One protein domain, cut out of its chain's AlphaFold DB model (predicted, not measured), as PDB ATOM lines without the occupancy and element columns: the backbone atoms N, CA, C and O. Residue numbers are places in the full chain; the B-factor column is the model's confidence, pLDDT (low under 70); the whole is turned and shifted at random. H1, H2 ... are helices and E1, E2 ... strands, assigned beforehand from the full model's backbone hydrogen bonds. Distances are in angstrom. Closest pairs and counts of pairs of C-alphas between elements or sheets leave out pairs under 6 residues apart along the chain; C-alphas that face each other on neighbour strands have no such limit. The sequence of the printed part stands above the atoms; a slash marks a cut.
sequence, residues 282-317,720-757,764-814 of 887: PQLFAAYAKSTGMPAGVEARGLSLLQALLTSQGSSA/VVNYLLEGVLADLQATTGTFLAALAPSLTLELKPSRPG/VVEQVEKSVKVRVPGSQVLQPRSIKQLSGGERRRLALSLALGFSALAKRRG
ATOM      1  N   PRO A 282      -3.635 -10.732 -49.562       87.56
ATOM      2  CA  PRO A 282      -2.483 -10.647 -48.663       87.56
ATOM      3  C   PRO A 282      -2.404  -9.319 -47.895       87.56
ATOM      4  O   PRO A 282      -2.109  -9.324 -46.704       87.56
ATOM      5  N   GLN A 283      -2.696  -8.179 -48.532       85.94
ATOM      6  CA  GLN A 283      -2.701  -6.876 -47.852       85.94
ATOM      7  C   GLN A 283      -3.795  -6.803 -46.780       85.94
ATOM      8  O   GLN A 283      -3.539  -6.318 -45.677       85.94
ATOM      9  N   LEU A 284      -4.990  -7.330 -47.067       86.44
ATOM     10  CA  LEU A 284      -6.081  -7.388 -46.097       86.44
ATOM     11  C   LEU A 284      -5.760  -8.339 -44.934       86.44
ATOM     12  O   LEU A 284      -6.042  -8.016 -43.780       86.44
ATOM     13  N   PHE A 285      -5.117  -9.478 -45.212       90.25
ATOM     14  CA  PHE A 285      -4.667 -10.406 -44.175       90.25
ATOM     15  C   PHE A 285      -3.585  -9.790 -43.273       90.25
ATOM     16  O   PHE A 285      -3.678  -9.928 -42.056       90.25
ATOM     17  N   ALA A 286      -2.623  -9.042 -43.827       89.94
ATOM     18  CA  ALA A 286      -1.633  -8.293 -43.043       89.94
ATOM     19  C   ALA A 286      -2.283  -7.186 -42.184       89.94
ATOM     20  O   ALA A 286      -1.962  -7.022 -41.007       89.94
ATOM     21  N   ALA A 287      -3.255  -6.450 -42.737       87.56
ATOM     22  CA  ALA A 287      -4.014  -5.448 -41.984       87.56
ATOM     23  C   ALA A 287      -4.812  -6.077 -40.823       87.56
ATOM     24  O   ALA A 287      -4.826  -5.531 -39.717       87.56
ATOM     25  N   TYR A 288      -5.413  -7.251 -41.041       90.44
ATOM     26  CA  TYR A 288      -6.076  -8.048 -40.006       90.44
ATOM     27  C   TYR A 288      -5.094  -8.587 -38.952       90.44
ATOM     28  O   TYR A 288      -5.359  -8.486 -37.753       90.44
ATOM     29  N   ALA A 289      -3.945  -9.121 -39.370       92.12
ATOM     30  CA  ALA A 289      -2.899  -9.607 -38.472       92.12
ATOM     31  C   ALA A 289      -2.425  -8.489 -37.529       92.12
ATOM     32  O   ALA A 289      -2.408  -8.658 -36.307       92.12
ATOM     33  N   LYS A 290      -2.165  -7.300 -38.084       90.62
ATOM     34  CA  LYS A 290      -1.804  -6.097 -37.327       90.62
ATOM     35  C   LYS A 290      -2.913  -5.627 -36.379       90.62
ATOM     36  O   LYS A 290      -2.607  -5.248 -35.252       90.62
ATOM     37  N   SER A 291      -4.181  -5.638 -36.803       86.69
ATOM     38  CA  SER A 291      -5.305  -5.175 -35.967       86.69
ATOM     39  C   SER A 291      -5.655  -6.134 -34.823       86.69
ATOM     40  O   SER A 291      -6.194  -5.699 -33.807       86.69
ATOM     41  N   THR A 292      -5.318  -7.420 -34.962       89.44
ATOM     42  CA  THR A 292      -5.586  -8.470 -33.963       89.44
ATOM     43  C   THR A 292      -4.378  -8.849 -33.101       89.44
ATOM     44  O   THR A 292      -4.532  -9.628 -32.163       89.44
ATOM     45  N   GLY A 293      -3.189  -8.300 -33.376       90.62
ATOM     46  CA  GLY A 293      -1.958  -8.642 -32.654       90.62
ATOM     47  C   GLY A 293      -1.436 -10.050 -32.968       90.62
ATOM     48  O   GLY A 293      -0.866 -10.708 -32.098       90.62
ATOM     49  N   MET A 294      -1.662 -10.535 -34.192       92.69
ATOM     50  CA  MET A 294      -1.244 -11.865 -34.635       92.69
ATOM     51  C   MET A 294       0.293 -12.022 -34.590       92.69
ATOM     52  O   MET A 294       1.008 -11.106 -34.997       92.69
ATOM     53  N   PRO A 295       0.836 -13.175 -34.147       93.75
ATOM     54  CA  PRO A 295       2.279 -13.407 -34.153       93.75
ATOM     55  C   PRO A 295       2.871 -13.407 -35.571       93.75
ATOM     56  O   PRO A 295       2.314 -14.022 -36.480       93.75
ATOM     57  N   ALA A 296       4.052 -12.809 -35.746       90.31
ATOM     58  CA  ALA A 296       4.685 -12.630 -37.061       90.31
ATOM     59  C   ALA A 296       4.919 -13.941 -37.848       90.31
ATOM     60  O   ALA A 296       4.838 -13.950 -39.074       90.31
ATOM     61  N   GLY A 297       5.171 -15.067 -37.165       88.81
ATOM     62  CA  GLY A 297       5.296 -16.383 -37.816       88.81
ATOM     63  C   GLY A 297       3.972 -16.910 -38.390       88.81
ATOM     64  O   GLY A 297       3.953 -17.501 -39.471       88.81
ATOM     65  N   VAL A 298       2.860 -16.629 -37.705       92.50
ATOM     66  CA  VAL A 298       1.493 -16.961 -38.143       92.50
ATOM     67  C   VAL A 298       1.094 -16.065 -39.317       92.50
ATOM     68  O   VAL A 298       0.592 -16.564 -40.324       92.50
ATOM     69  N   GLU A 299       1.393 -14.763 -39.226       93.62
ATOM     70  CA  GLU A 299       1.185 -13.800 -40.312       93.62
ATOM     71  C   GLU A 299       1.932 -14.232 -41.582       93.62
ATOM     72  O   GLU A 299       1.311 -14.433 -42.625       93.62
ATOM     73  N   ALA A 300       3.246 -14.468 -41.490       92.69
ATOM     74  CA  ALA A 300       4.075 -14.874 -42.624       92.69
ATOM     75  C   ALA A 300       3.589 -16.178 -43.285       92.69
ATOM     76  O   ALA A 300       3.592 -16.291 -44.514       92.69
ATOM     77  N   ARG A 301       3.117 -17.152 -42.490       91.31
ATOM     78  CA  ARG A 301       2.523 -18.398 -43.002       91.31
ATOM     79  C   ARG A 301       1.212 -18.141 -43.753       91.31
ATOM     80  O   ARG A 301       1.033 -18.682 -44.843       91.31
ATOM     81  N   GLY A 302       0.316 -17.315 -43.207       91.38
ATOM     82  CA  GLY A 302      -0.945 -16.954 -43.866       91.38
ATOM     83  C   GLY A 302      -0.741 -16.155 -45.158       91.38
ATOM     84  O   GLY A 302      -1.382 -16.443 -46.169       91.38
ATOM     85  N   LEU A 303       0.217 -15.222 -45.168       92.50
ATOM     86  CA  LEU A 303       0.603 -14.470 -46.366       92.50
ATOM     87  C   LEU A 303       1.176 -15.378 -47.460       92.50
ATOM     88  O   LEU A 303       0.762 -15.267 -48.611       92.50
ATOM     89  N   SER A 304       2.072 -16.304 -47.102       91.00
ATOM     90  CA  SER A 304       2.656 -17.277 -48.036       91.00
ATOM     91  C   SER A 304       1.585 -18.161 -48.694       91.00
ATOM     92  O   SER A 304       1.582 -18.338 -49.913       91.00
ATOM     93  N   LEU A 305       0.606 -18.634 -47.912       90.81
ATOM     94  CA  LEU A 305      -0.539 -19.399 -48.416       90.81
ATOM     95  C   LEU A 305      -1.375 -18.603 -49.435       90.81
ATOM     96  O   LEU A 305      -1.681 -19.111 -50.514       90.81
ATOM     97  N   LEU A 306      -1.725 -17.353 -49.116       89.19
ATOM     98  CA  LEU A 306      -2.511 -16.491 -50.008       89.19
ATOM     99  C   LEU A 306      -1.739 -16.116 -51.282       89.19
ATOM    100  O   LEU A 306      -2.319 -16.082 -52.364       89.19
ATOM    101  N   GLN A 307      -0.428 -15.877 -51.176       88.06
ATOM    102  CA  GLN A 307       0.441 -15.610 -52.324       88.06
ATOM    103  C   GLN A 307       0.534 -16.819 -53.263       88.06
ATOM    104  O   GLN A 307       0.402 -16.648 -54.474       88.06
ATOM    105  N   ALA A 308       0.685 -18.034 -52.722       86.50
ATOM    106  CA  ALA A 308       0.724 -19.263 -53.516       86.50
ATOM    107  C   ALA A 308      -0.575 -19.481 -54.318       86.50
ATOM    108  O   ALA A 308      -0.523 -19.811 -55.506       86.50
ATOM    109  N   LEU A 309      -1.736 -19.226 -53.700       84.56
ATOM    110  CA  LEU A 309      -3.035 -19.294 -54.378       84.56
ATOM    111  C   LEU A 309      -3.169 -18.221 -55.467       84.56
ATOM    112  O   LEU A 309      -3.530 -18.550 -56.598       84.56
ATOM    113  N   LEU A 310      -2.783 -16.970 -55.188       77.69
ATOM    114  CA  LEU A 310      -2.779 -15.892 -56.188       77.69
ATOM    115  C   LEU A 310      -1.873 -16.184 -57.391       77.69
ATOM    116  O   LEU A 310      -2.238 -15.844 -58.510       77.69
ATOM    117  N   THR A 311      -0.729 -16.851 -57.209       71.69
ATOM    118  CA  THR A 311       0.112 -17.269 -58.347       71.69
ATOM    119  C   THR A 311      -0.498 -18.383 -59.203       71.69
ATOM    120  O   THR A 311      -0.013 -18.626 -60.306       71.69
ATOM    121  N   SER A 312      -1.556 -19.049 -58.725       58.34
ATOM    122  CA  SER A 312      -2.280 -20.097 -59.462       58.34
ATOM    123  C   SER A 312      -3.587 -19.620 -60.114       58.34
ATOM    124  O   SER A 312      -4.063 -20.265 -61.047       58.34
ATOM    125  N   GLN A 313      -4.138 -18.485 -59.669       53.25
ATOM    126  CA  GLN A 313      -5.391 -17.904 -60.160       53.25
ATOM    127  C   GLN A 313      -5.108 -16.707 -61.082       53.25
ATOM    128  O   GLN A 313      -4.563 -15.682 -60.672       53.25
ATOM    129  N   GLY A 314      -5.477 -16.829 -62.356       42.69
ATOM    130  CA  GLY A 314      -5.218 -15.800 -63.360       42.69
ATOM    131  C   GLY A 314      -6.232 -14.654 -63.334       42.69
ATOM    132  O   GLY A 314      -7.321 -14.819 -63.858       42.69
ATOM    133  N   SER A 315      -5.793 -13.483 -62.859       42.06
ATOM    134  CA  SER A 315      -6.392 -12.142 -63.026       42.06
ATOM    135  C   SER A 315      -7.839 -11.902 -62.552       42.06
ATOM    136  O   SER A 315      -8.783 -12.601 -62.894       42.06
ATOM    137  N   SER A 316      -7.998 -10.792 -61.826       45.53
ATOM    138  CA  SER A 316      -9.272 -10.167 -61.455       45.53
ATOM    139  C   SER A 316     -10.286 -10.128 -62.610       45.53
ATOM    140  O   SER A 316      -9.968  -9.686 -63.717       45.53
ATOM    141  N   ALA A 317     -11.524 -10.551 -62.333       49.97
ATOM    142  CA  ALA A 317     -12.624 -10.487 -63.288       49.97
ATOM    143  C   ALA A 317     -12.885  -9.035 -63.727       49.97
ATOM    144  O   ALA A 317     -13.160  -8.155 -62.909       49.97
ATOM    145  N   VAL A 720     -10.838 -12.602 -40.987       84.69
ATOM    146  CA  VAL A 720     -10.520 -11.541 -41.968       84.69
ATOM    147  C   VAL A 720     -11.697 -11.187 -42.891       84.69
ATOM    148  O   VAL A 720     -11.933 -10.017 -43.184       84.69
ATOM    149  N   VAL A 721     -12.508 -12.180 -43.268       79.69
ATOM    150  CA  VAL A 721     -13.700 -12.001 -44.116       79.69
ATOM    151  C   VAL A 721     -14.761 -11.119 -43.441       79.69
ATOM    152  O   VAL A 721     -15.446 -10.360 -44.122       79.69
ATOM    153  N   ASN A 722     -14.865 -11.143 -42.110       80.44
ATOM    154  CA  ASN A 722     -15.783 -10.287 -41.356       80.44
ATOM    155  C   ASN A 722     -15.461  -8.801 -41.581       80.44
ATOM    156  O   ASN A 722     -16.358  -7.997 -41.809       80.44
ATOM    157  N   TYR A 723     -14.170  -8.456 -41.577       79.75
ATOM    158  CA  TYR A 723     -13.680  -7.088 -41.758       79.75
ATOM    159  C   TYR A 723     -13.921  -6.599 -43.195       79.75
ATOM    160  O   TYR A 723     -14.340  -5.462 -43.388       79.75
ATOM    161  N   LEU A 724     -13.757  -7.480 -44.192       78.12
ATOM    162  CA  LEU A 724     -14.129  -7.204 -45.585       78.12
ATOM    163  C   LEU A 724     -15.632  -6.914 -45.728       78.12
ATOM    164  O   LEU A 724     -16.042  -5.978 -46.413       78.12
ATOM    165  N   LEU A 725     -16.470  -7.707 -45.052       76.06
ATOM    166  CA  LEU A 725     -17.921  -7.522 -45.060       76.06
ATOM    167  C   LEU A 725     -18.363  -6.247 -44.325       76.06
ATOM    168  O   LEU A 725     -19.387  -5.684 -44.705       76.06
ATOM    169  N   GLU A 726     -17.621  -5.754 -43.327       77.81
ATOM    170  CA  GLU A 726     -17.913  -4.462 -42.684       77.81
ATOM    171  C   GLU A 726     -17.835  -3.298 -43.676       77.81
ATOM    172  O   GLU A 726     -18.793  -2.529 -43.759       77.81
ATOM    173  N   GLY A 727     -16.757  -3.204 -44.466       74.75
ATOM    174  CA  GLY A 727     -16.609  -2.170 -45.497       74.75
ATOM    175  C   GLY A 727     -17.738  -2.226 -46.527       74.75
ATOM    176  O   GLY A 727     -18.436  -1.241 -46.763       74.75
ATOM    177  N   VAL A 728     -18.019  -3.422 -47.052       76.94
ATOM    178  CA  VAL A 728     -19.063  -3.652 -48.069       76.94
ATOM    179  C   VAL A 728     -20.468  -3.324 -47.549       76.94
ATOM    180  O   VAL A 728     -21.293  -2.765 -48.277       76.94
ATOM    181  N   LEU A 729     -20.773  -3.674 -46.295       80.69
ATOM    182  CA  LEU A 729     -22.072  -3.386 -45.683       80.69
ATOM    183  C   LEU A 729     -22.214  -1.910 -45.298       80.69
ATOM    184  O   LEU A 729     -23.318  -1.381 -45.413       80.69
ATOM    185  N   ALA A 730     -21.127  -1.236 -44.907       78.81
ATOM    186  CA  ALA A 730     -21.102   0.211 -44.705       78.81
ATOM    187  C   ALA A 730     -21.374   0.962 -46.021       78.81
ATOM    188  O   ALA A 730     -22.246   1.833 -46.066       78.81
ATOM    189  N   ASP A 731     -20.715   0.552 -47.106       76.62
ATOM    190  CA  ASP A 731     -20.953   1.013 -48.477       76.62
ATOM    191  C   ASP A 731     -22.426   0.840 -48.890       76.62
ATOM    192  O   ASP A 731     -23.081   1.787 -49.332       76.62
ATOM    193  N   LEU A 732     -22.971  -0.368 -48.709       83.00
ATOM    194  CA  LEU A 732     -24.361  -0.691 -49.036       83.00
ATOM    195  C   LEU A 732     -25.352   0.108 -48.187       83.00
ATOM    196  O   LEU A 732     -26.403   0.519 -48.683       83.00
ATOM    197  N   GLN A 733     -25.040   0.325 -46.909       85.25
ATOM    198  CA  GLN A 733     -25.838   1.147 -46.007       85.25
ATOM    199  C   GLN A 733     -25.834   2.611 -46.459       85.25
ATOM    200  O   GLN A 733     -26.896   3.232 -46.469       85.25
ATOM    201  N   ALA A 734     -24.686   3.147 -46.882       79.75
ATOM    202  CA  ALA A 734     -24.565   4.513 -47.381       79.75
ATOM    203  C   ALA A 734     -25.345   4.720 -48.691       79.75
ATOM    204  O   ALA A 734     -26.177   5.628 -48.763       79.75
ATOM    205  N   THR A 735     -25.166   3.847 -49.694       80.94
ATOM    206  CA  THR A 735     -25.909   3.944 -50.967       80.94
ATOM    207  C   THR A 735     -27.410   3.747 -50.761       80.94
ATOM    208  O   THR A 735     -28.215   4.518 -51.285       80.94
ATOM    209  N   THR A 736     -27.811   2.769 -49.941       87.06
ATOM    210  CA  THR A 736     -29.219   2.567 -49.560       87.06
ATOM    211  C   THR A 736     -29.772   3.780 -48.817       87.06
ATOM    212  O   THR A 736     -30.906   4.181 -49.069       87.06
ATOM    213  N   GLY A 737     -28.982   4.386 -47.928       83.94
ATOM    214  CA  GLY A 737     -29.338   5.572 -47.151       83.94
ATOM    215  C   GLY A 737     -29.665   6.781 -48.024       83.94
ATOM    216  O   GLY A 737     -30.637   7.478 -47.742       83.94
ATOM    217  N   THR A 738     -28.938   6.983 -49.129       83.12
ATOM    218  CA  THR A 738     -29.244   8.030 -50.119       83.12
ATOM    219  C   THR A 738     -30.647   7.858 -50.712       83.12
ATOM    220  O   THR A 738     -31.438   8.803 -50.716       83.12
ATOM    221  N   PHE A 739     -31.001   6.647 -51.155       87.06
ATOM    222  CA  PHE A 739     -32.342   6.360 -51.682       87.06
ATOM    223  C   PHE A 739     -33.423   6.412 -50.591       87.06
ATOM    224  O   PHE A 739     -34.516   6.936 -50.818       87.06
ATOM    225  N   LEU A 740     -33.110   5.928 -49.387       87.50
ATOM    226  CA  LEU A 740     -34.037   5.898 -48.259       87.50
ATOM    227  C   LEU A 740     -34.364   7.309 -47.753       87.50
ATOM    228  O   LEU A 740     -35.522   7.580 -47.455       87.50
ATOM    229  N   ALA A 741     -33.403   8.237 -47.750       82.12
ATOM    230  CA  ALA A 741     -33.636   9.639 -47.399       82.12
ATOM    231  C   ALA A 741     -34.588  10.353 -48.380       82.12
ATOM    232  O   ALA A 741     -35.381  11.204 -47.967       82.12
ATOM    233  N   ALA A 742     -34.554   9.994 -49.669       80.81
ATOM    234  CA  ALA A 742     -35.493  10.512 -50.665       80.81
ATOM    235  C   ALA A 742     -36.905   9.917 -50.493       80.81
ATOM    236  O   ALA A 742     -37.905  10.644 -50.521       80.81
ATOM    237  N   LEU A 743     -36.988   8.597 -50.287       85.50
ATOM    238  CA  LEU A 743     -38.246   7.846 -50.281       85.50
ATOM    239  C   LEU A 743     -38.972   7.843 -48.929       85.50
ATOM    240  O   LEU A 743     -40.195   7.950 -48.898       85.50
ATOM    241  N   ALA A 744     -38.253   7.685 -47.823       84.38
ATOM    242  CA  ALA A 744     -38.800   7.513 -46.480       84.38
ATOM    243  C   ALA A 744     -37.854   8.119 -45.416       84.38
ATOM    244  O   ALA A 744     -37.208   7.372 -44.683       84.38
ATOM    245  N   PRO A 745     -37.788   9.459 -45.281       76.19
ATOM    246  CA  PRO A 745     -36.849  10.147 -44.378       76.19
ATOM    247  C   PRO A 745     -37.066   9.871 -42.876       76.19
ATOM    248  O   PRO A 745     -36.249  10.266 -42.048       76.19
ATOM    249  N   SER A 746     -38.163   9.204 -42.504       77.81
ATOM    250  CA  SER A 746     -38.426   8.697 -41.151       77.81
ATOM    251  C   SER A 746     -37.770   7.340 -40.855       77.81
ATOM    252  O   SER A 746     -37.815   6.891 -39.706       77.81
ATOM    253  N   LEU A 747     -37.197   6.680 -41.868       83.62
ATOM    254  CA  LEU A 747     -36.565   5.367 -41.780       83.62
ATOM    255  C   LEU A 747     -35.052   5.467 -41.949       83.62
ATOM    256  O   LEU A 747     -34.542   6.200 -42.791       83.62
ATOM    257  N   THR A 748     -34.357   4.608 -41.216       83.81
ATOM    258  CA  THR A 748     -32.911   4.435 -41.282       83.81
ATOM    259  C   THR A 748     -32.594   2.942 -41.274       83.81
ATOM    260  O   THR A 748     -33.089   2.213 -40.414       83.81
ATOM    261  N   LEU A 749     -31.774   2.474 -42.215       84.62
ATOM    262  CA  LEU A 749     -31.278   1.097 -42.249       84.62
ATOM    263  C   LEU A 749     -29.915   1.015 -41.554       84.62
ATOM    264  O   LEU A 749     -29.044   1.840 -41.817       84.62
ATOM    265  N   GLU A 750     -29.730   0.003 -40.710       84.12
ATOM    266  CA  GLU A 750     -28.442  -0.352 -40.115       84.12
ATOM    267  C   GLU A 750     -28.138  -1.832 -40.392       84.12
ATOM    268  O   GLU A 750     -28.940  -2.720 -40.063       84.12
ATOM    269  N   LEU A 751     -26.990  -2.073 -41.032       81.81
ATOM    270  CA  LEU A 751     -26.498  -3.383 -41.455       81.81
ATOM    271  C   LEU A 751     -25.264  -3.782 -40.640       81.81
ATOM    272  O   LEU A 751     -24.362  -2.972 -40.442       81.81
ATOM    273  N   LYS A 752     -25.201  -5.043 -40.202       76.06
ATOM    274  CA  LYS A 752     -24.018  -5.625 -39.536       76.06
ATOM    275  C   LYS A 752     -23.702  -6.995 -40.129       76.06
ATOM    276  O   LYS A 752     -24.648  -7.706 -40.464       76.06
ATOM    277  N   PRO A 753     -22.426  -7.400 -40.249       71.38
ATOM    278  CA  PRO A 753     -22.054  -8.696 -40.831       71.38
ATOM    279  C   PRO A 753     -22.518  -9.886 -39.978       71.38
ATOM    280  O   PRO A 753     -22.820 -10.956 -40.506       71.38
ATOM    281  N   SER A 754     -22.644  -9.681 -38.666       70.56
ATOM    282  CA  SER A 754     -23.036 -10.688 -37.684       70.56
ATOM    283  C   SER A 754     -24.103 -10.168 -36.725       70.56
ATOM    284  O   SER A 754     -24.213  -8.960 -36.512       70.56
ATOM    285  N   ARG A 755     -24.822 -11.087 -36.073       74.69
ATOM    286  CA  ARG A 755     -25.793 -10.791 -35.007       74.69
ATOM    287  C   ARG A 755     -25.514 -11.623 -33.749       74.69
ATOM    288  O   ARG A 755     -24.967 -12.719 -33.886       74.69
ATOM    289  N   PRO A 756     -25.919 -11.179 -32.548       71.38
ATOM    290  CA  PRO A 756     -25.789 -11.985 -31.336       71.38
ATOM    291  C   PRO A 756     -26.609 -13.287 -31.399       71.38
ATOM    292  O   PRO A 756     -27.625 -13.409 -32.107       71.38
ATOM    293  N   GLY A 757     -26.139 -14.282 -30.652       72.44
ATOM    294  CA  GLY A 757     -26.748 -15.593 -30.509       72.44
ATOM    295  C   GLY A 757     -28.089 -15.538 -29.781       72.44
ATOM    296  O   GLY A 757     -28.375 -14.653 -28.982       72.44
ATOM    297  N   VAL A 764     -21.366 -15.054 -31.259       67.38
ATOM    298  CA  VAL A 764     -21.584 -14.334 -32.522       67.38
ATOM    299  C   VAL A 764     -22.114 -15.286 -33.598       67.38
ATOM    300  O   VAL A 764     -21.490 -16.299 -33.908       67.38
ATOM    301  N   VAL A 765     -23.258 -14.956 -34.203       69.25
ATOM    302  CA  VAL A 765     -23.849 -15.706 -35.321       69.25
ATOM    303  C   VAL A 765     -23.553 -14.996 -36.640       69.25
ATOM    304  O   VAL A 765     -23.942 -13.842 -36.841       69.25
ATOM    305  N   GLU A 766     -22.914 -15.723 -37.558       65.50
ATOM    306  CA  GLU A 766     -22.577 -15.311 -38.929       65.50
ATOM    307  C   GLU A 766     -23.849 -15.186 -39.798       65.50
ATOM    308  O   GLU A 766     -24.177 -16.034 -40.625       65.50
ATOM    309  N   GLN A 767     -24.630 -14.133 -39.561       66.44
ATOM    310  CA  GLN A 767     -25.805 -13.785 -40.351       66.44
ATOM    311  C   GLN A 767     -25.997 -12.270 -40.344       66.44
ATOM    312  O   GLN A 767     -26.186 -11.692 -39.273       66.44
ATOM    313  N   VAL A 768     -26.037 -11.666 -41.539       72.06
ATOM    314  CA  VAL A 768     -26.193 -10.215 -41.712       72.06
ATOM    315  C   VAL A 768     -27.422  -9.709 -40.958       72.06
ATOM    316  O   VAL A 768     -28.562 -10.043 -41.305       72.06
ATOM    317  N   GLU A 769     -27.190  -8.890 -39.934       75.38
ATOM    318  CA  GLU A 769     -28.252  -8.239 -39.185       75.38
ATOM    319  C   GLU A 769     -28.819  -7.078 -39.998       75.38
ATOM    320  O   GLU A 769     -28.086  -6.308 -40.618       75.38
ATOM    321  N   LYS A 770     -30.149  -6.961 -40.002       80.75
ATOM    322  CA  LYS A 770     -30.886  -5.905 -40.699       80.75
ATOM    323  C   LYS A 770     -31.818  -5.254 -39.695       80.75
ATOM    324  O   LYS A 770     -32.922  -5.753 -39.457       80.75
ATOM    325  N   SER A 771     -31.361  -4.167 -39.088       80.38
ATOM    326  CA  SER A 771     -32.159  -3.385 -38.146       80.38
ATOM    327  C   SER A 771     -32.669  -2.119 -38.827       80.38
ATOM    328  O   SER A 771     -31.971  -1.513 -39.640       80.38
ATOM    329  N   VAL A 772     -33.922  -1.747 -38.555       84.19
ATOM    330  CA  VAL A 772     -34.529  -0.541 -39.124       84.19
ATOM    331  C   VAL A 772     -34.886   0.386 -37.981       84.19
ATOM    332  O   VAL A 772     -35.718   0.062 -37.139       84.19
ATOM    333  N   LYS A 773     -34.247   1.545 -37.940       82.50
ATOM    334  CA  LYS A 773     -34.552   2.613 -36.997       82.50
ATOM    335  C   LYS A 773     -35.677   3.463 -37.582       82.50
ATOM    336  O   LYS A 773     -35.579   3.921 -38.717       82.50
ATOM    337  N   VAL A 774     -36.758   3.624 -36.824       78.69
ATOM    338  CA  VAL A 774     -37.963   4.356 -37.233       78.69
ATOM    339  C   VAL A 774     -38.171   5.521 -36.285       78.69
ATOM    340  O   VAL A 774     -38.184   5.340 -35.067       78.69
ATOM    341  N   ARG A 775     -38.352   6.718 -36.841       70.62
ATOM    342  CA  ARG A 775     -38.683   7.906 -36.056       70.62
ATOM    343  C   ARG A 775     -40.083   7.779 -35.460       70.62
ATOM    344  O   ARG A 775     -41.050   7.523 -36.176       70.62
ATOM    345  N   VAL A 776     -40.195   7.981 -34.151       67.31
ATOM    346  CA  VAL A 776     -41.491   8.037 -33.465       67.31
ATOM    347  C   VAL A 776     -42.216   9.338 -33.855       67.31
ATOM    348  O   VAL A 776     -41.607  10.402 -33.776       67.31
ATOM    349  N   PRO A 777     -43.498   9.313 -34.270       53.84
ATOM    350  CA  PRO A 777     -44.243  10.537 -34.573       53.84
ATOM    351  C   PRO A 777     -44.246  11.514 -33.389       53.84
ATOM    352  O   PRO A 777     -44.518  11.113 -32.261       53.84
ATOM    353  N   GLY A 778     -43.924  12.786 -33.639       50.62
ATOM    354  CA  GLY A 778     -43.820  13.814 -32.593       50.62
ATOM    355  C   GLY A 778     -42.597  13.693 -31.671       50.62
ATOM    356  O   GLY A 778     -42.496  14.446 -30.710       50.62
ATOM    357  N   SER A 779     -41.661  12.778 -31.947       49.34
ATOM    358  CA  SER A 779     -40.428  12.601 -31.178       49.34
ATOM    359  C   SER A 779     -39.218  12.442 -32.101       49.34
ATOM    360  O   SER A 779     -39.324  12.079 -33.273       49.34
ATOM    361  N   GLN A 780     -38.040  12.758 -31.573       49.00
ATOM    362  CA  GLN A 780     -36.774  12.653 -32.297       49.00
ATOM    363  C   GLN A 780     -36.092  11.294 -32.083       49.00
ATOM    364  O   GLN A 780     -35.194  10.932 -32.842       49.00
ATOM    365  N   VAL A 781     -36.580  10.507 -31.117       54.72
ATOM    366  CA  VAL A 781     -36.055   9.177 -30.805       54.72
ATOM    367  C   VAL A 781     -36.279   8.234 -31.988       54.72
ATOM    368  O   VAL A 781     -37.411   7.932 -32.388       54.72
ATOM    369  N   LEU A 782     -35.172   7.728 -32.530       65.44
ATOM    370  CA  LEU A 782     -35.151   6.628 -33.486       65.44
ATOM    371  C   LEU A 782     -35.288   5.300 -32.734       65.44
ATOM    372  O   LEU A 782     -34.328   4.811 -32.141       65.44
ATOM    373  N   GLN A 783     -36.466   4.683 -32.785       70.69
ATOM    374  CA  GLN A 783     -36.678   3.376 -32.165       70.69
ATOM    375  C   GLN A 783     -36.324   2.240 -33.133       70.69
ATOM    376  O   GLN A 783     -36.770   2.259 -34.287       70.69
ATOM    377  N   PRO A 784     -35.565   1.217 -32.697       75.88
ATOM    378  CA  PRO A 784     -35.340   0.028 -33.503       75.88
ATOM    379  C   PRO A 784     -36.656  -0.737 -33.681       75.88
ATOM    380  O   PRO A 784     -37.342  -1.082 -32.719       75.88
ATOM    381  N   ARG A 785     -36.999  -1.035 -34.932       77.56
ATOM    382  CA  ARG A 785     -38.094  -1.923 -35.323       77.56
ATOM    383  C   ARG A 785     -37.554  -3.034 -36.210       77.56
ATOM    384  O   ARG A 785     -36.681  -2.836 -37.055       77.56
ATOM    385  N   SER A 786     -38.117  -4.225 -36.051       75.44
ATOM    386  CA  SER A 786     -37.917  -5.295 -37.024       75.44
ATOM    387  C   SER A 786     -38.637  -4.954 -38.332       75.44
ATOM    388  O   SER A 786     -39.688  -4.313 -38.330       75.44
ATOM    389  N   ILE A 787     -38.138  -5.474 -39.458       78.69
ATOM    390  CA  ILE A 787     -38.774  -5.311 -40.781       78.69
ATOM    391  C   ILE A 787     -40.251  -5.765 -40.764       78.69
ATOM    392  O   ILE A 787     -41.072  -5.227 -41.501       78.69
ATOM    393  N   LYS A 788     -40.623  -6.714 -39.891       76.19
ATOM    394  CA  LYS A 788     -42.006  -7.200 -39.726       76.19
ATOM    395  C   LYS A 788     -42.963  -6.167 -39.111       76.19
ATOM    396  O   LYS A 788     -44.162  -6.282 -39.330       76.19
ATOM    397  N   GLN A 789     -42.453  -5.194 -38.354       80.44
ATOM    398  CA  GLN A 789     -43.237  -4.140 -37.688       80.44
ATOM    399  C   GLN A 789     -43.426  -2.885 -38.560       80.44
ATOM    400  O   GLN A 789     -44.054  -1.925 -38.121       80.44
ATOM    401  N   LEU A 790     -42.879  -2.877 -39.777       84.25
ATOM    402  CA  LEU A 790     -43.061  -1.809 -40.755       84.25
ATOM    403  C   LEU A 790     -44.372  -1.996 -41.539       84.25
ATOM    404  O   LEU A 790     -44.739  -3.116 -41.926       84.25
ATOM    405  N   SER A 791     -45.051  -0.891 -41.845       84.62
ATOM    406  CA  SER A 791     -46.229  -0.872 -42.720       84.62
ATOM    407  C   SER A 791     -45.915  -1.399 -44.130       84.62
ATOM    408  O   SER A 791     -44.757  -1.559 -44.525       84.62
ATOM    409  N   GLY A 792     -46.956  -1.697 -44.917       81.31
ATOM    410  CA  GLY A 792     -46.785  -2.169 -46.299       81.31
ATOM    411  C   GLY A 792     -45.998  -1.182 -47.173       81.31
ATOM    412  O   GLY A 792     -45.084  -1.597 -47.888       81.31
ATOM    413  N   GLY A 793     -46.300   0.115 -47.046       83.25
ATOM    414  CA  GLY A 793     -45.614   1.183 -47.773       83.25
ATOM    415  C   GLY A 793     -44.165   1.376 -47.325       83.25
ATOM    416  O   GLY A 793     -43.265   1.387 -48.163       83.25
ATOM    417  N   GLU A 794     -43.902   1.428 -46.013       86.12
ATOM    418  CA  GLU A 794     -42.535   1.512 -45.469       86.12
ATOM    419  C   GLU A 794     -41.662   0.335 -45.916       86.12
ATOM    420  O   GLU A 794     -40.539   0.544 -46.373       86.12
ATOM    421  N   ARG A 795     -42.187  -0.901 -45.863       86.75
ATOM    422  CA  ARG A 795     -41.469  -2.087 -46.361       86.75
ATOM    423  C   ARG A 795     -41.139  -1.981 -47.842       86.75
ATOM    424  O   ARG A 795     -40.031  -2.348 -48.226       86.75
ATOM    425  N   ARG A 796     -42.064  -1.487 -48.673       86.25
ATOM    426  CA  ARG A 796     -41.833  -1.350 -50.120       86.25
ATOM    427  C   ARG A 796     -40.816  -0.249 -50.432       86.25
ATOM    428  O   ARG A 796     -39.915  -0.489 -51.230       86.25
ATOM    429  N   ARG A 797     -40.885   0.898 -49.746       88.56
ATOM    430  CA  ARG A 797     -39.893   1.984 -49.859       88.56
ATOM    431  C   ARG A 797     -38.495   1.541 -49.415       88.56
ATOM    432  O   ARG A 797     -37.527   1.798 -50.127       88.56
ATOM    433  N   LEU A 798     -38.386   0.813 -48.301       89.19
ATOM    434  CA  LEU A 798     -37.119   0.240 -47.835       89.19
ATOM    435  C   LEU A 798     -36.562  -0.809 -48.811       89.19
ATOM    436  O   LEU A 798     -35.378  -0.772 -49.134       89.19
ATOM    437  N   ALA A 799     -37.405  -1.719 -49.310       86.38
ATOM    438  CA  ALA A 799     -36.991  -2.746 -50.267       86.38
ATOM    439  C   ALA A 799     -36.505  -2.144 -51.595       86.38
ATOM    440  O   ALA A 799     -35.486  -2.587 -52.121       86.38
ATOM    441  N   LEU A 800     -37.185  -1.107 -52.104       88.44
ATOM    442  CA  LEU A 800     -36.741  -0.354 -53.278       88.44
ATOM    443  C   LEU A 800     -35.400   0.342 -53.019       88.44
ATOM    444  O   LEU A 800     -34.483   0.205 -53.823       88.44
ATOM    445  N   SER A 801     -35.268   1.034 -51.882       90.50
ATOM    446  CA  SER A 801     -34.026   1.726 -51.500       90.50
ATOM    447  C   SER A 801     -32.839   0.764 -51.448       90.50
ATOM    448  O   SER A 801     -31.772   1.079 -51.965       90.50
ATOM    449  N   LEU A 802     -33.037  -0.425 -50.869       86.56
ATOM    450  CA  LEU A 802     -32.004  -1.454 -50.757       86.56
ATOM    451  C   LEU A 802     -31.654  -2.076 -52.118       86.56
ATOM    452  O   LEU A 802     -30.481  -2.284 -52.405       86.56
ATOM    453  N   ALA A 803     -32.641  -2.341 -52.980       85.25
ATOM    454  CA  ALA A 803     -32.399  -2.858 -54.330       85.25
ATOM    455  C   ALA A 803     -31.621  -1.857 -55.206       85.25
ATOM    456  O   ALA A 803     -30.689  -2.240 -55.914       85.25
ATOM    457  N   LEU A 804     -31.958  -0.566 -55.114       87.06
ATOM    458  CA  LEU A 804     -31.215   0.509 -55.775       87.06
ATOM    459  C   LEU A 804     -29.819   0.692 -55.160       87.06
ATOM    460  O   LEU A 804     -28.854   0.861 -55.902       87.06
ATOM    461  N   GLY A 805     -29.686   0.578 -53.834       86.00
ATOM    462  CA  GLY A 805     -28.404   0.595 -53.121       86.00
ATOM    463  C   GLY A 805     -27.458  -0.519 -53.575       86.00
ATOM    464  O   GLY A 805     -26.294  -0.247 -53.871       86.00
ATOM    465  N   PHE A 806     -27.968  -1.747 -53.730       83.38
ATOM    466  CA  PHE A 806     -27.231  -2.872 -54.317       83.38
ATOM    467  C   PHE A 806     -26.815  -2.604 -55.769       83.38
ATOM    468  O   PHE A 806     -25.659  -2.828 -56.117       83.38
ATOM    469  N   SER A 807     -27.720  -2.095 -56.613       81.00
ATOM    470  CA  SER A 807     -27.402  -1.770 -58.013       81.00
ATOM    471  C   SER A 807     -26.338  -0.667 -58.124       81.00
ATOM    472  O   SER A 807     -25.414  -0.779 -58.931       81.00
ATOM    473  N   ALA A 808     -26.419   0.364 -57.280       81.62
ATOM    474  CA  ALA A 808     -25.428   1.431 -57.204       81.62
ATOM    475  C   ALA A 808     -24.065   0.920 -56.705       81.62
ATOM    476  O   ALA A 808     -23.035   1.308 -57.255       81.62
ATOM    477  N   LEU A 809     -24.052   0.021 -55.714       79.06
ATOM    478  CA  LEU A 809     -22.828  -0.586 -55.189       79.06
ATOM    479  C   LEU A 809     -22.146  -1.496 -56.221       79.06
ATOM    480  O   LEU A 809     -20.950  -1.349 -56.462       79.06
ATOM    481  N   ALA A 810     -22.908  -2.371 -56.886       74.81
ATOM    482  CA  ALA A 810     -22.406  -3.229 -57.961       74.81
ATOM    483  C   ALA A 810     -21.810  -2.407 -59.119       74.81
ATOM    484  O   ALA A 810     -20.750  -2.753 -59.638       74.81
ATOM    485  N   LYS A 811     -22.438  -1.272 -59.465       74.19
ATOM    486  CA  LYS A 811     -21.905  -0.323 -60.451       74.19
ATOM    487  C   LYS A 811     -20.625   0.369 -59.971       74.19
ATOM    488  O   LYS A 811     -19.683   0.473 -60.755       74.19
ATOM    489  N   ARG A 812     -20.582   0.847 -58.719       71.50
ATOM    490  CA  ARG A 812     -19.413   1.538 -58.131       71.50
ATOM    491  C   ARG A 812     -18.190   0.622 -58.056       71.50
ATOM    492  O   ARG A 812     -17.095   1.078 -58.350       71.50
ATOM    493  N   ARG A 813     -18.392  -0.658 -57.737       70.31
ATOM    494  CA  ARG A 813     -17.344  -1.696 -57.701       70.31
ATOM    495  C   ARG A 813     -17.019  -2.296 -59.078       70.31
ATOM    496  O   ARG A 813     -16.300  -3.280 -59.160       70.31
ATOM    497  N   GLY A 814     -17.583  -1.757 -60.163       63.44
ATOM    498  CA  GLY A 814     -17.357  -2.222 -61.539       63.44
ATOM    499  C   GLY A 814     -17.999  -3.567 -61.909       63.44
ATOM    500  O   GLY A 814     -18.164  -3.833 -63.094       63.44
TER     501      GLY A 814
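AT A GLANCE: This is residues 282 to 317, 720 to 757 and 764 to 814 of the 887 residues of the protein "SMC_N domain-containing protein" of Auxenochlorella protothecoides (UniProt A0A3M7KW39). Two lobes lie along one long axis: a larger one, where the long helix H3 packs on the edge strand E1 of a three-stranded sheet and H4 crosses H3, and a smaller one, the helical hairpin H1 and H2. The first turn of H3, residues 720 to 723, reaches H1 and joins the lobes. The printed part has 125 residues, with four named helices and three named strands in the order H1 H2 H3 E1 E2 E3 H4; the sheet, E1 - E2 - E3, is antiparallel, and the class is mostly helix. The whole is loose, with a radius of gyration of the C-alphas of 19.1 A, and elongated, spanning 58 by 32 by 21 A.

HOW THE PARTS SIT: Begin at the sheet, where E2, residues 769 to 775, is the inner strand. E1, residues 747 to 752, is its antiparallel neighbour at 158 degrees; look for N 748 and O 773, 2.9 A apart. E3, residues 782 to 785, forms a hairpin with E2, antiparallel at 134 degrees, with N 785 and O 772 at 2.8 A. H3, residues 720 to 743, is on the sheet, and the C-alphas of Leu 729 and Leu 751 in E1 are its closest pair, 6.1 A. H4, residues 792 to 812, only grazes the sheet with residues 794 to 802. It touches H3, closest at the C-alphas of Thr 736 and Gly 805, 4.2 A, at a steep tilt of 57 degrees, opposite ways. H1, residues 282 to 292, touches residues 720 to 723 of H3 alone, about perpendicular at 86 degrees; the closest C-alphas are those of Tyr 288 and Val 720, 6.0 A. H2, residues 296 to 310, forms a helical hairpin with H1 at a shallow tilt of 24 degrees, opposite ways, with the C-alphas of Pro 282 and Leu 303 closest, 5.4 A. H2 and H3 are apart. Every O i to N i+4 pair is within hydrogen-bond range in H1, H2 and H4, and 19 of 20 are in H3.

IN THESE COORDINATES: Find C-alpha 747 at (-36.565, 5.367, -41.780), where E1 begins; E1 is 16.8 A long, E2 19.5 A and E3 9.2 A. H3 runs 34.8 A from C-alpha 720 at (-10.520, -11.541, -41.968). H4 covers 30.0 A and ends at C-alpha 812, (-19.413, 1.538, -58.131). H1 measures 15.2 A and H2 20.8 A.

THE WHOLE: The two farthest C-alphas, those of Ser 312 and Gly 778, are 60.0 A apart. Residues 318 to 719 are not printed, leaving 21.4 A between C-alphas 317 and 720; residues 758 to 763 are not printed either, leaving 5.7 A between C-alphas 757 and 764. Beside this second cut, residues 755 to 756 pair antiparallel with 764 to 765. Of the links printed whole, H1 to H2 and H3 to E1 are tight, and E2 to E3 and E3 to H4 are short. Residues 311 to 316 stand free. The mean pLDDT of the printed part is 79.0; look for values under 70 at residues 312 to 317, 764 to 767, 776 to 782 and 814.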